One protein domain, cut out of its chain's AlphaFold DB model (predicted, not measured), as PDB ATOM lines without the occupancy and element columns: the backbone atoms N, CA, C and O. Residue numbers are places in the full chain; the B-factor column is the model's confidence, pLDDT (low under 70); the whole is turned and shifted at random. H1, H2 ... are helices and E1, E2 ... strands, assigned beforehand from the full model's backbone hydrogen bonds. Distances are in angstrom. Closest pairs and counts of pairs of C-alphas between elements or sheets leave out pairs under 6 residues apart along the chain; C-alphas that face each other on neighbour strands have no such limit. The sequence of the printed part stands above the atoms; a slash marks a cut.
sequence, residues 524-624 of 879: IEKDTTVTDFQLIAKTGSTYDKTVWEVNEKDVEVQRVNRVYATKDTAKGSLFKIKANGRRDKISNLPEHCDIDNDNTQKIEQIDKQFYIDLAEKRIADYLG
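What this domain is: This is residues 524 to 624 of the 879 residues of an uncharacterized protein of Bombilactobacillus bombi (UniProt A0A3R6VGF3). Two small antiparallel sheets make a sandwich, E3 E2 E5 E6 face to face with E1 E4 E7, and one helix, H1, begins at an end of it and sticks out with residues 616 to 623. The four-stranded sheet is strongly twisted, and the stretch from 596 to 607, with no named element, joins E7 to the helix. The printed part has 101 residues, with seven named strands followed by one named helix, in the order E1 E2 E3 E4 E5 E6 E7 H1. The class is mixed, helices and strands, with 50 residues, under half of the printed part, in named elements. The whole is compact, with a radius of gyration of the C-alphas of 14.4 A and spans of 43 by 36 by 23 A.

How they stand to each other: The larger sheet runs E3, residues 553 to 557, E2, residues 545 to 550, E5, residues 571 to 577, and E6, residues 583 to 585. E2 and E3 form a hairpin, with N 548 and O 555 2.8 A apart. E2 and E5 are antiparallel at 160 degrees, with N 547 and O 575 2.9 A apart. E5 and E6 form a hairpin, with N 576 and O 584 2.8 A apart. The other sheet runs E1, residues 535 to 538, E4, residues 560 to 565, and E7, residues 593 to 595. E4 has staggered pairing: residues 560 to 563 pair with E1, N 537 and O 561 being 2.8 A apart, and residues 563 to 565 with E7, N 594 and O 564 being 2.9 A apart. In the sandwich, two sheets face to face, the best planes are 22 degrees apart and the facing parts 10.1 A centre to centre. The closest C-alphas of E5 and E7 are those of Ser 573 and Cys 593, 5.3 A apart. H1, residues 608 to 623, only grazes the sheet E1 E4 E7, with residues 608 to 611, and is not on the other sheet. The closest C-alphas of E4 and H1 are those of Ala 565 and Phe 610, 6.7 A apart. In H1 every O i to N i+4 pair is within hydrogen-bond range.

Where its parts are: E5 is the longest strand by residues, 18.0 A from C-alpha 571 at (45.178, 28.818, -0.365) to C-alpha 577. E2 measures 16.0 A, E4 16.3 A and E3 12.4 A. E1 begins at C-alpha 535 (44.716, 31.453, 15.002). H1 measures 22.9 A and ends at C-alpha 623 (66.350, 41.823, 22.545).

The domain as a whole: The C-alphas farthest apart are those of Lys 526 and Asn 580, 45.1 A. The printed part has no cut. The link from E7 to H1, 12 residues, is long. The mean pLDDT of the printed part is 95.1, and no printed residue is under 70.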
ATOM      1  N   ILE A 524      58.979  24.413  18.831       98.56
ATOM      2  CA  ILE A 524      57.939  24.392  17.791       98.56
ATOM      3  C   ILE A 524      57.909  23.043  17.057       98.56
ATOM      4  O   ILE A 524      56.835  22.488  16.805       98.56
ATOM      5  N   GLU A 525      59.070  22.476  16.738       98.06
ATOM      6  CA  GLU A 525      59.162  21.187  16.048       98.06
ATOM      7  C   GLU A 525      58.661  20.029  16.918       98.06
ATOM      8  O   GLU A 525      57.950  19.152  16.421       98.06
ATOM      9  N   LYS A 526      58.927  20.065  18.231       97.62
ATOM     10  CA  LYS A 526      58.464  19.035  19.174       97.62
ATOM     11  C   LYS A 526      56.979  19.127  19.530       97.62
ATOM     12  O   LYS A 526      56.423  18.126  19.977       97.62
ATOM     13  N   ASP A 527      56.322  20.278  19.359       97.56
ATOM     14  CA  ASP A 527      54.897  20.398  19.685       97.56
ATOM     15  C   ASP A 527      54.029  19.687  18.632       97.56
ATOM     16  O   ASP A 527      54.030  20.027  17.443       97.56
ATOM     17  N   THR A 528      53.290  18.670  19.076       96.62
ATOM     18  CA  THR A 528      52.354  17.888  18.257       96.62
ATOM     19  C   THR A 528      50.896  18.287  18.488       96.62
ATOM     20  O   THR A 528      49.986  17.689  17.913       96.62
ATOM     21  N   THR A 529      50.637  19.284  19.337       97.00
ATOM     22  CA  THR A 529      49.284  19.734  19.667       97.00
ATOM     23  C   THR A 529      48.780  20.677  18.582       97.00
ATOM     24  O   THR A 529      49.050  21.872  18.614       97.00
ATOM     25  N   VAL A 530      47.984  20.160  17.640       97.31
ATOM     26  CA  VAL A 530      47.405  20.934  16.520       97.31
ATOM     27  C   VAL A 530      46.824  22.272  16.986       97.31
ATOM     28  O   VAL A 530      47.147  23.320  16.441       97.31
ATOM     29  N   THR A 531      46.019  22.280  18.051       96.69
ATOM     30  CA  THR A 531      45.342  23.498  18.528       96.69
ATOM     31  C   THR A 531      46.270  24.563  19.109       96.69
ATOM     32  O   THR A 531      45.815  25.682  19.333       96.69
ATOM     33  N   ASP A 532      47.549  24.263  19.334       97.75
ATOM     34  CA  ASP A 532      48.515  25.250  19.828       97.75
ATOM     35  C   ASP A 532      49.055  26.150  18.705       97.75
ATOM     36  O   ASP A 532      49.539  27.256  18.964       97.75
ATOM     37  N   PHE A 533      48.886  25.715  17.454       98.00
ATOM     38  CA  PHE A 533      49.221  26.448  16.233       98.00
ATOM     39  C   PHE A 533      48.055  27.297  15.701       98.00
ATOM     40  O   PHE A 533      48.235  28.070  14.761       98.00
ATOM     41  N   GLN A 534      46.855  27.178  16.275       97.06
ATOM     42  CA  GLN A 534      45.668  27.830  15.718       97.06
ATOM     43  C   GLN A 534      45.749  29.360  15.811       97.06
ATOM     44  O   GLN A 534      46.337  29.917  16.743       97.06
ATOM     45  N   LEU A 535      45.082  30.046  14.886       97.00
ATOM     46  CA  LEU A 535      44.716  31.453  15.002       97.00
ATOM     47  C   LEU A 535      43.199  31.590  14.858       97.00
ATOM     48  O   LEU A 535      42.598  30.990  13.971       97.00
ATOM     49  N   ILE A 536      42.577  32.410  15.705       96.12
ATOM     50  CA  ILE A 536      41.153  32.735  15.576       96.12
ATOM     51  C   ILE A 536      41.012  34.048  14.803       96.12
ATOM     52  O   ILE A 536      41.161  35.141  15.354       96.12
ATOM     53  N   ALA A 537      40.743  33.933  13.505       95.69
ATOM     54  CA  ALA A 537      40.507  35.054  12.605       95.69
ATOM     55  C   ALA A 537      39.089  35.598  12.807       95.69
ATOM     56  O   ALA A 537      38.120  34.846  12.732       95.69
ATOM     57  N   LYS A 538      38.943  36.906  13.053       93.25
ATOM     58  CA  LYS A 538      37.638  37.531  13.302       93.25
ATOM     59  C   LYS A 538      37.427  38.807  12.494       93.25
ATOM     60  O   LYS A 538      38.254  39.719  12.522       93.25
ATOM     61  N   THR A 539      36.243  38.915  11.901       92.88
ATOM     62  CA  THR A 539      35.768  40.097  11.176       92.88
ATOM     63  C   THR A 539      34.842  40.948  12.053       92.88
ATOM     64  O   THR A 539      33.773  40.514  12.489       92.88
ATOM     65  N   GLY A 540      35.262  42.185  12.348       87.12
ATOM     66  CA  GLY A 540      34.509  43.138  13.181       87.12
ATOM     67  C   GLY A 540      33.236  43.649  12.502       87.12
ATOM     68  O   GLY A 540      33.163  43.651  11.282       87.12
ATOM     69  N   SER A 541      32.239  44.091  13.275       83.75
ATOM     70  CA  SER A 541      30.883  44.440  12.793       83.75
ATOM     71  C   SER A 541      30.805  45.569  11.759       83.75
ATOM     72  O   SER A 541      29.780  45.721  11.116       83.75
ATOM     73  N   THR A 542      31.872  46.349  11.577       87.56
ATOM     74  CA  THR A 542      31.965  47.423  10.571       87.56
ATOM     75  C   THR A 542      32.306  46.928   9.159       87.56
ATOM     76  O   THR A 542      32.574  47.740   8.274       87.56
ATOM     77  N   TYR A 543      32.365  45.611   8.971       92.44
ATOM     78  CA  TYR A 543      32.596  44.935   7.698       92.44
ATOM     79  C   TYR A 543      31.397  44.054   7.380       92.44
ATOM     80  O   TYR A 543      30.835  43.429   8.286       92.44
ATOM     81  N   ASP A 544      31.074  43.947   6.103       92.12
ATOM     82  CA  ASP A 544      29.911  43.232   5.592       92.12
ATOM     83  C   ASP A 544      30.153  41.729   5.655       92.12
ATOM     84  O   ASP A 544      29.336  40.990   6.201       92.12
ATOM     85  N   LYS A 545      31.327  41.284   5.194       94.44
ATOM     86  CA  LYS A 545      31.656  39.859   5.094       94.44
ATOM     87  C   LYS A 545      33.142  39.547   5.215       94.44
ATOM     88  O   LYS A 545      33.993  40.442   5.195       94.44
ATOM     89  N   THR A 546      33.433  38.256   5.335       96.62
ATOM     90  CA  THR A 546      34.783  37.690   5.267       96.62
ATOM     91  C   THR A 546      34.911  36.866   3.999       96.62
ATOM     92  O   THR A 546      33.997  36.124   3.649       96.62
ATOM     93  N   VAL A 547      36.054  36.963   3.335       97.31
ATOM     94  CA  VAL A 547      36.393  36.125   2.185       97.31
ATOM     95  C   VAL A 547      37.728  35.433   2.420       97.31
ATOM     96  O   VAL A 547      38.616  35.983   3.076       97.31
ATOM     97  N   TRP A 548      37.857  34.223   1.901       97.88
ATOM     98  CA  TRP A 548      39.080  33.442   1.845       97.88
ATOM     99  C   TRP A 548      39.530  33.338   0.395       97.88
ATOM    100  O   TRP A 548      38.753  32.954  -0.474       97.88
ATOM    101  N   GLU A 549      40.774  33.709   0.132       97.19
ATOM    102  CA  GLU A 549      41.341  33.644  -1.208       97.19
ATOM    103  C   GLU A 549      41.775  32.208  -1.527       97.19
ATOM    104  O   GLU A 549      42.657  31.661  -0.869       97.19
ATOM    105  N   VAL A 550      41.162  31.584  -2.533       96.25
ATOM    106  CA  VAL A 550      41.475  30.223  -2.991       96.25
ATOM    107  C   VAL A 550      41.601  30.230  -4.510       96.25
ATOM    108  O   VAL A 550      40.665  30.614  -5.208       96.25
ATOM    109  N   ASN A 551      42.747  29.792  -5.038       94.12
ATOM    110  CA  ASN A 551      43.084  29.867  -6.465       94.12
ATOM    111  C   ASN A 551      42.857  31.278  -7.042       94.12
ATOM    112  O   ASN A 551      42.211  31.426  -8.078       94.12
ATOM    113  N   GLU A 552      43.329  32.301  -6.319       90.56
ATOM    114  CA  GLU A 552      43.180  33.725  -6.678       90.56
ATOM    115  C   GLU A 552      41.715  34.198  -6.789       90.56
ATOM    116  O   GLU A 552      41.418  35.211  -7.424       90.56
ATOM    117  N   LYS A 553      40.772  33.475  -6.167       95.06
ATOM    118  CA  LYS A 553      39.348  33.831  -6.114       95.06
ATOM    119  C   LYS A 553      38.867  33.954  -4.679       95.06
ATOM    120  O   LYS A 553      39.198  33.131  -3.831       95.06
ATOM    121  N   ASP A 554      38.032  34.953  -4.426       95.69
ATOM    122  CA  ASP A 554      37.417  35.158  -3.119       95.69
ATOM    123  C   ASP A 554      36.240  34.188  -2.915       95.69
ATOM    124  O   ASP A 554      35.248  34.216  -3.647       95.69
ATOM    125  N   VAL A 555      36.347  33.342  -1.892       96.56
ATOM    126  CA  VAL A 555      35.284  32.460  -1.397       96.56
ATOM    127  C   VAL A 555      34.732  33.058  -0.110       96.56
ATOM    128  O   VAL A 555      35.475  33.287   0.840       96.56
ATOM    129  N   GLU A 556      33.434  33.342  -0.060       95.50
ATOM    130  CA  GLU A 556      32.807  33.874   1.151       95.50
ATOM    131  C   GLU A 556      32.799  32.828   2.273       95.50
ATOM    132  O   GLU A 556      32.454  31.668   2.056       95.50
ATOM    133  N   VAL A 557      33.205  33.248   3.472       95.69
ATOM    134  CA  VAL A 557      33.294  32.398   4.665       95.69
ATOM    135  C   VAL A 557      32.702  33.116   5.875       95.69
ATOM    136  O   VAL A 557      32.513  34.337   5.872       95.69
ATOM    137  N   GLN A 558      32.441  32.364   6.943       94.44
ATOM    138  CA  GLN A 558      31.904  32.896   8.197       94.44
ATOM    139  C   GLN A 558      32.781  34.004   8.811       94.44
ATOM    140  O   GLN A 558      33.934  34.239   8.436       94.44
ATOM    141  N   ARG A 559      32.242  34.740   9.786       93.62
ATOM    142  CA  ARG A 559      32.929  35.913  10.366       93.62
ATOM    143  C   ARG A 559      34.031  35.566  11.355       93.62
ATOM    144  O   ARG A 559      34.906  36.398  11.603       93.62
ATOM    145  N   VAL A 560      33.970  34.380  11.948       96.00
ATOM    146  CA  VAL A 560      34.972  33.857  12.879       96.00
ATOM    147  C   VAL A 560      35.495  32.554  12.303       96.00
ATOM    148  O   VAL A 560      34.710  31.636  12.155       96.00
ATOM    149  N   ASN A 561      36.786  32.459  12.001       97.44
ATOM    150  CA  ASN A 561      37.384  31.250  11.434       97.44
ATOM    151  C   ASN A 561      38.562  30.780  12.280       97.44
ATOM    152  O   ASN A 561      39.364  31.600  12.739       97.44
ATOM    153  N   ARG A 562      38.689  29.465  12.448       97.94
ATOM    154  CA  ARG A 562      39.914  28.840  12.946       97.94
ATOM    155  C   ARG A 562      40.836  28.625  11.759       97.94
ATOM    156  O   ARG A 562      40.428  27.996  10.787       97.94
ATOM    157  N   VAL A 563      42.055  29.146  11.845       97.94
ATOM    158  CA  VAL A 563      43.017  29.069  10.747       97.94
ATOM    159  C   VAL A 563      44.388  28.581  11.189       97.94
ATOM    160  O   VAL A 563      44.807  28.807  12.328       97.94
ATOM    161  N   TYR A 564      45.089  27.951  10.252       98.25
ATOM    162  CA  TYR A 564      46.450  27.437  10.397       98.25
ATOM    163  C   TYR A 564      47.316  27.900   9.229       98.25
ATOM    164  O   TYR A 564      46.804  28.083   8.125       98.25
ATOM    165  N   ALA A 565      48.620  28.082   9.445       98.00
ATOM    166  CA  ALA A 565      49.540  28.280   8.325       98.00
ATOM    167  C   ALA A 565      49.638  26.993   7.495       98.00
ATOM    168  O   ALA A 565      49.728  25.903   8.064       98.00
ATOM    169  N   THR A 566      49.647  27.112   6.169       96.81
ATOM    170  CA  THR A 566      49.761  25.973   5.245       96.81
ATOM    171  C   THR A 566      50.824  26.219   4.181       96.81
ATOM    172  O   THR A 566      51.105  27.359   3.822       96.81
ATOM    173  N   LYS A 567      51.406  25.132   3.660       94.38
ATOM    174  CA  LYS A 567      52.339  25.162   2.520       94.38
ATOM    175  C   LYS A 567      51.621  25.209   1.169       94.38
ATOM    176  O   LYS A 567      52.273  25.359   0.139       94.38
ATOM    177  N   ASP A 568      50.303  25.022   1.165       95.31
ATOM    178  CA  ASP A 568      49.492  25.047  -0.046       95.31
ATOM    179  C   ASP A 568      49.330  26.484  -0.556       95.31
ATOM    180  O   ASP A 568      48.513  27.255  -0.056       95.31
ATOM    181  N   THR A 569      50.106  26.834  -1.580       94.25
ATOM    182  CA  THR A 569      50.107  28.179  -2.168       94.25
ATOM    183  C   THR A 569      48.820  28.512  -2.921       94.25
ATOM    184  O   THR A 569      48.600  29.676  -3.240       94.25
ATOM    185  N   ALA A 570      47.963  27.525  -3.212       94.88
ATOM    186  CA  ALA A 570      46.641  27.776  -3.784       94.88
ATOM    187  C   ALA A 570      45.679  28.405  -2.764       94.88
ATOM    188  O   ALA A 570      44.689  29.026  -3.154       94.88
ATOM    189  N   LYS A 571      45.957  28.251  -1.465       96.44
ATOM    190  CA  LYS A 571      45.178  28.818  -0.365       96.44
ATOM    191  C   LYS A 571      45.855  30.099   0.114       96.44
ATOM    192  O   LYS A 571      46.896  30.053   0.759       96.44
ATOM    193  N   GLY A 572      45.289  31.250  -0.216       95.56
ATOM    194  CA  GLY A 572      45.727  32.554   0.276       95.56
ATOM    195  C   GLY A 572      45.236  32.840   1.698       95.56
ATOM    196  O   GLY A 572      44.889  31.944   2.476       95.56
ATOM    197  N   SER A 573      45.201  34.123   2.057       97.19
ATOM    198  CA  SER A 573      44.753  34.582   3.376       97.19
ATOM    199  C   SER A 573      43.250  34.893   3.404       97.19
ATOM    200  O   SER A 573      42.555  34.889   2.389       97.19
ATOM    201  N   LEU A 574      42.742  35.200   4.599       97.75
ATOM    202  CA  LEU A 574      41.417  35.768   4.799       97.75
ATOM    203  C   LEU A 574      41.456  37.300   4.773       97.75
ATOM    204  O   LEU A 574      42.372  37.938   5.317       97.75
ATOM    205  N   PHE A 575      40.404  37.872   4.199       97.12
ATOM    206  CA  PHE A 575      40.186  39.301   4.049       97.12
ATOM    207  C   PHE A 575      38.785  39.673   4.528       97.12
ATOM    208  O   PHE A 575      37.839  38.892   4.448       97.12
ATOM    209  N   LYS A 576      38.649  40.889   5.041       95.94
ATOM    210  CA  LYS A 576      37.379  41.484   5.460       95.94
ATOM    211  C   LYS A 576      36.970  42.539   4.437       95.94
ATOM    212  O   LYS A 576      37.792  43.374   4.053       95.94
ATOM    213  N   ILE A 577      35.714  42.481   4.007       96.19
ATOM    214  CA  ILE A 577      35.153  43.336   2.955       96.19
ATOM    215  C   ILE A 577      34.142  44.300   3.575       96.19
ATOM    216  O   ILE A 577      33.302  43.883   4.374       96.19
ATOM    217  N   LYS A 578      34.233  45.587   3.243       93.50
ATOM    218  CA  LYS A 578      33.234  46.604   3.616       93.50
ATOM    219  C   LYS A 578      32.172  46.778   2.532       93.50
ATOM    220  O   LYS A 578      32.425  46.429   1.384       93.50
ATOM    221  N   ALA A 579      31.060  47.424   2.876       87.75
ATOM    222  CA  ALA A 579      30.000  47.801   1.935       87.75
ATOM    223  C   ALA A 579      30.490  48.537   0.683       87.75
ATOM    224  O   ALA A 579      29.966  48.316  -0.403       87.75
ATOM    225  N   ASN A 580      31.534  49.359   0.803       89.75
ATOM    226  CA  ASN A 580      32.133  50.057  -0.334       89.75
ATOM    227  C   ASN A 580      33.185  49.236  -1.102       89.75
ATOM    228  O   ASN A 580      33.973  49.793  -1.856       89.75
ATOM    229  N   GLY A 581      33.271  47.925  -0.870       89.31
ATOM    230  CA  GLY A 581      34.208  47.033  -1.556       89.31
ATOM    231  C   GLY A 581      35.640  47.044  -1.013       89.31
ATOM    232  O   GLY A 581      36.446  46.219  -1.443       89.31
ATOM    233  N   ARG A 582      35.981  47.904  -0.038       91.75
ATOM    234  CA  ARG A 582      37.322  47.913   0.571       91.75
ATOM    235  C   ARG A 582      37.670  46.534   1.141       91.75
ATOM    236  O   ARG A 582      36.969  46.034   2.025       91.75
ATOM    237  N   ARG A 583      38.800  45.988   0.684       93.00
ATOM    238  CA  ARG A 583      39.359  44.687   1.068       93.00
ATOM    239  C   ARG A 583      40.573  44.870   1.971       93.00
ATOM    240  O   ARG A 583      41.599  45.380   1.538       93.00
ATOM    241  N   ASP A 584      40.473  44.435   3.223       95.19
ATOM    242  CA  ASP A 584      41.583  44.488   4.182       95.19
ATOM    243  C   ASP A 584      41.981  43.067   4.613       95.19
ATOM    244  O   ASP A 584      41.124  42.279   5.010       95.19
ATOM    245  N   LYS A 585      43.278  42.731   4.612       95.00
ATOM    246  CA  LYS A 585      43.759  41.460   5.189       95.00
ATOM    247  C   LYS A 585      43.463  41.428   6.693       95.00
ATOM    248  O   LYS A 585      43.641  42.433   7.391       95.00
ATOM    249  N   ILE A 586      43.040  40.280   7.224       92.81
ATOM    250  CA  ILE A 586      42.950  40.105   8.681       92.81
ATOM    251  C   ILE A 586      44.375  40.106   9.261       92.81
ATOM    252  O   ILE A 586      45.245  39.347   8.837       92.81
ATOM    253  N   SER A 587      44.636  41.001  10.217       86.31
ATOM    254  CA  SER A 587      45.977  41.234  10.760       86.31
ATOM    255  C   SER A 587      46.581  39.979  11.399       86.31
ATOM    256  O   SER A 587      45.882  39.225  12.072       86.31
ATOM    257  N   ASN A 588      47.899  39.811  11.255       84.88
ATOM    258  CA  ASN A 588      48.697  38.700  11.799       84.88
ATOM    259  C   ASN A 588      48.384  37.301  11.240       84.88
ATOM    260  O   ASN A 588      48.931  36.327  11.756       84.88
ATOM    261  N   LEU A 589      47.551  37.184  10.200       93.88
ATOM    262  CA  LEU A 589      47.384  35.913   9.500       93.88
ATOM    263  C   LEU A 589      48.575  35.607   8.578       93.88
ATOM    264  O   LEU A 589      49.155  36.549   8.014       93.88
ATOM    265  N   PRO A 590      48.910  34.314   8.389       95.06
ATOM    266  CA  PRO A 590      49.883  33.899   7.387       95.06
ATOM    267  C   PRO A 590      49.499  34.373   5.978       95.06
ATOM    268  O   PRO A 590      48.409  34.894   5.732       95.06
ATOM    269  N   GLU A 591      50.443  34.307   5.046       94.06
ATOM    270  CA  GLU A 591      50.152  34.534   3.624       94.06
ATOM    271  C   GLU A 591      49.244  33.433   3.075       94.06
ATOM    272  O   GLU A 591      48.251  33.739   2.417       94.06
ATOM    273  N   HIS A 592      49.531  32.192   3.467       96.94
ATOM    274  CA  HIS A 592      48.768  31.008   3.110       96.94
ATOM    275  C   HIS A 592      48.122  30.387   4.347       96.94
ATOM    276  O   HIS A 592      48.815  29.969   5.282       96.94
ATOM    277  N   CYS A 593      46.790  30.348   4.358       95.62
ATOM    278  CA  CYS A 593      45.995  29.869   5.484       95.62
ATOM    279  C   CYS A 593      45.097  28.704   5.069       95.62
ATOM    280  O   CYS A 593      44.432  28.782   4.038       95.62
ATOM    281  N   ASP A 594      44.991  27.688   5.920       96.56
ATOM    282  CA  ASP A 594      43.902  26.710   5.861       96.56
ATOM    283  C   ASP A 594      42.810  27.069   6.877       96.56
ATOM    284  O   ASP A 594      43.127  27.575   7.958       96.56
ATOM    285  N   ILE A 595      41.540  26.831   6.536       97.12
ATOM    286  CA  ILE A 595      40.389  27.041   7.431       97.12
ATOM    287  C   ILE A 595      39.933  25.689   7.981       97.12
ATOM    288  O   ILE A 595      39.611  24.787   7.215       97.12
ATOM    289  N   ASP A 596      39.827  25.576   9.305       97.06
ATOM    290  CA  ASP A 596      39.429  24.344   9.997       97.06
ATOM    291  C   ASP A 596      38.383  24.614  11.091       97.06
ATOM    292  O   ASP A 596      38.600  24.463  12.301       97.06
ATOM    293  N   ASN A 597      37.203  25.053  10.657       96.75
ATOM    294  CA  ASN A 597      36.103  25.383  11.563       96.75
ATOM    295  C   ASN A 597      35.527  24.144  12.276       96.75
ATOM    296  O   ASN A 597      35.009  24.284  13.384       96.75
ATOM    297  N   ASP A 598      35.712  22.942  11.721       94.81
ATOM    298  CA  ASP A 598      35.298  21.667  12.323       94.81
ATOM    299  C   ASP A 598      36.325  21.034  13.275       94.81
ATOM    300  O   ASP A 598      36.002  20.060  13.954       94.81
ATOM    301  N   ASN A 599      37.522  21.619  13.407       95.56
ATOM    302  CA  ASN A 599      38.596  21.139  14.288       95.56
ATOM    303  C   ASN A 599      39.139  19.744  13.906       95.56
ATOM    304  O   ASN A 599      39.268  18.858  14.757       95.56
ATOM    305  N   THR A 600      39.427  19.537  12.624       96.19
ATOM    306  CA  THR A 600      39.869  18.269  12.020       96.19
ATOM    307  C   THR A 600      41.285  18.311  11.431       96.19
ATOM    308  O   THR A 600      41.765  17.287  10.933       96.19
ATOM    309  N   GLN A 601      41.972  19.460  11.496       95.94
ATOM    310  CA  GLN A 601      43.325  19.644  10.968       95.94
ATOM    311  C   GLN A 601      44.314  18.642  11.580       95.94
ATOM    312  O   GLN A 601      44.278  18.348  12.778       95.94
ATOM    313  N   LYS A 602      45.250  18.149  10.762       96.31
ATOM    314  CA  LYS A 602      46.365  17.307  11.211       96.31
ATOM    315  C   LYS A 602      47.667  18.097  11.282       96.31
ATOM    316  O   LYS A 602      47.883  19.023  10.501       96.31
ATOM    317  N   ILE A 603      48.554  17.710  12.197       96.31
ATOM    318  CA  ILE A 603      49.803  18.437  12.465       96.31
ATOM    319  C   ILE A 603      50.730  18.479  11.242       96.31
ATOM    320  O   ILE A 603      51.409  19.477  11.028       96.31
ATOM    321  N   GLU A 604      50.714  17.445  10.399       95.38
ATOM    322  CA  GLU A 604      51.568  17.336   9.209       95.38
ATOM    323  C   GLU A 604      51.175  18.324   8.100       95.38
ATOM    324  O   GLU A 604      51.961  18.582   7.190       95.38
ATOM    325  N   GLN A 605      49.957  18.871   8.163       94.94
ATOM    326  CA  GLN A 605      49.441  19.851   7.205       94.94
ATOM    327  C   GLN A 605      49.812  21.291   7.585       94.94
ATOM    328  O   GLN A 605      49.637  22.202   6.777       94.94
ATOM    329  N   ILE A 606      50.313  21.503   8.805       97.56
ATOM    330  CA  ILE A 606      50.645  22.824   9.329       97.56
ATOM    331  C   ILE A 606      52.053  23.211   8.884       97.56
ATOM    332  O   ILE A 606      53.024  22.480   9.098       97.56
ATOM    333  N   ASP A 607      52.187  24.404   8.310       97.56
ATOM    334  CA  ASP A 607      53.493  24.972   8.007       97.56
ATOM    335  C   ASP A 607      54.168  25.518   9.272       97.56
ATOM    336  O   ASP A 607      53.984  26.677   9.651       97.56
ATOM    337  N   LYS A 608      54.961  24.674   9.940       97.69
ATOM    338  CA  LYS A 608      55.709  25.051  11.149       97.69
ATOM    339  C   LYS A 608      56.705  26.195  10.916       97.69
ATOM    340  O   LYS A 608      56.956  26.954  11.852       97.69
ATOM    341  N   GLN A 609      57.204  26.379   9.687       97.19
ATOM    342  CA  GLN A 609      58.193  27.416   9.380       97.19
ATOM    343  C   GLN A 609      57.652  28.826   9.642       97.19
ATOM    344  O   GLN A 609      58.343  29.644  10.241       97.19
ATOM    345  N   PHE A 610      56.385  29.091   9.303       97.12
ATOM    346  CA  PHE A 610      55.725  30.361   9.626       97.12
ATOM    347  C   PHE A 610      55.822  30.715  11.121       97.12
ATOM    348  O   PHE A 610      56.040  31.871  11.490       97.12
ATOM    349  N   TYR A 611      55.654  29.720  11.995       98.06
ATOM    350  CA  TYR A 611      55.691  29.918  13.441       98.06
ATOM    351  C   TYR A 611      57.122  30.110  13.945       98.06
ATOM    352  O   TYR A 611      57.329  30.922  14.845       98.06
ATOM    353  N   ILE A 612      58.100  29.417  13.354       98.31
ATOM    354  CA  ILE A 612      59.528  29.602  13.648       98.31
ATOM    355  C   ILE A 612      59.943  31.045  13.340       98.31
ATOM    356  O   ILE A 612      60.373  31.758  14.246       98.31
ATOM    357  N   ASP A 613      59.688  31.515  12.117       96.56
ATOM    358  CA  ASP A 613      60.029  32.875  11.683       96.56
ATOM    359  C   ASP A 613      59.374  33.934  12.588       96.56
ATOM    360  O   ASP A 613      59.965  34.959  12.953       96.56
ATOM    361  N   LEU A 614      58.120  33.690  12.983       96.12
ATOM    362  CA  LEU A 614      57.394  34.589  13.869       96.12
ATOM    363  C   LEU A 614      57.935  34.551  15.307       96.12
ATOM    364  O   LEU A 614      57.948  35.594  15.964       96.12
ATOM    365  N   ALA A 615      58.385  33.399  15.810       97.69
ATOM    366  CA  ALA A 615      59.020  33.290  17.122       97.69
ATOM    367  C   ALA A 615      60.346  34.062  17.161       97.69
ATOM    368  O   ALA A 615      60.541  34.870  18.070       97.69
ATOM    369  N   GLU A 616      61.200  33.893  16.151       96.38
ATOM    370  CA  GLU A 616      62.472  34.615  16.021       96.38
ATOM    371  C   GLU A 616      62.260  36.131  16.005       96.38
ATOM    372  O   GLU A 616      62.884  36.865  16.776       96.38
ATOM    373  N   LYS A 617      61.300  36.606  15.201       94.50
ATOM    374  CA  LYS A 617      60.926  38.023  15.166       94.50
ATOM    375  C   LYS A 617      60.507  38.537  16.545       94.50
ATOM    376  O   LYS A 617      60.956  39.599  16.973       94.50
ATOM    377  N   ARG A 618      59.652  37.796  17.257       95.50
ATOM    378  CA  ARG A 618      59.187  38.215  18.588       95.50
ATOM    379  C   ARG A 618      60.303  38.165  19.634       95.50
ATOM    380  O   ARG A 618      60.299  38.997  20.535       95.50
ATOM    381  N   ILE A 619      61.255  37.239  19.527       96.44
ATOM    382  CA  ILE A 619      62.453  37.208  20.376       96.44
ATOM    383  C   ILE A 619      63.320  38.445  20.109       96.44
ATOM    384  O   ILE A 619      63.736  39.114  21.055       96.44
ATOM    385  N   ALA A 620      63.533  38.817  18.845       94.62
ATOM    386  CA  ALA A 620      64.250  40.045  18.505       94.62
ATOM    387  C   ALA A 620      63.563  41.308  19.036       94.62
ATOM    388  O   ALA A 620      64.254  42.207  19.518       94.62
ATOM    389  N   ASP A 621      62.226  41.356  19.055       92.56
ATOM    390  CA  ASP A 621      61.491  42.457  19.691       92.56
ATOM    391  C   ASP A 621      61.788  42.571  21.200       92.56
ATOM    392  O   ASP A 621      61.696  43.657  21.760       92.56
ATOM    393  N   TYR A 622      62.155  41.488  21.886       94.69
ATOM    394  CA  TYR A 622      62.577  41.524  23.295       94.69
ATOM    395  C   TYR A 622      64.054  41.898  23.461       94.69
ATOM    396  O   TYR A 622      64.410  42.496  24.470       94.69
ATOM    397  N   LEU A 623      64.906  41.564  22.490       93.81
ATOM    398  CA  LEU A 623      66.350  41.823  22.545       93.81
ATOM    399  C   LEU A 623      66.754  43.181  21.951       93.81
ATOM    400  O   LEU A 623      67.858  43.652  22.196       93.81
ATOM    401  N   GLY A 624      65.881  43.816  21.163       87.38
ATOM    402  CA  GLY A 624      66.178  45.089  20.494       87.38
ATOM    403  C   GLY A 624      67.032  44.935  19.235       87.38
ATOM    404  O   GLY A 624      67.501  45.929  18.678       87.38
TER     405      GLY A 624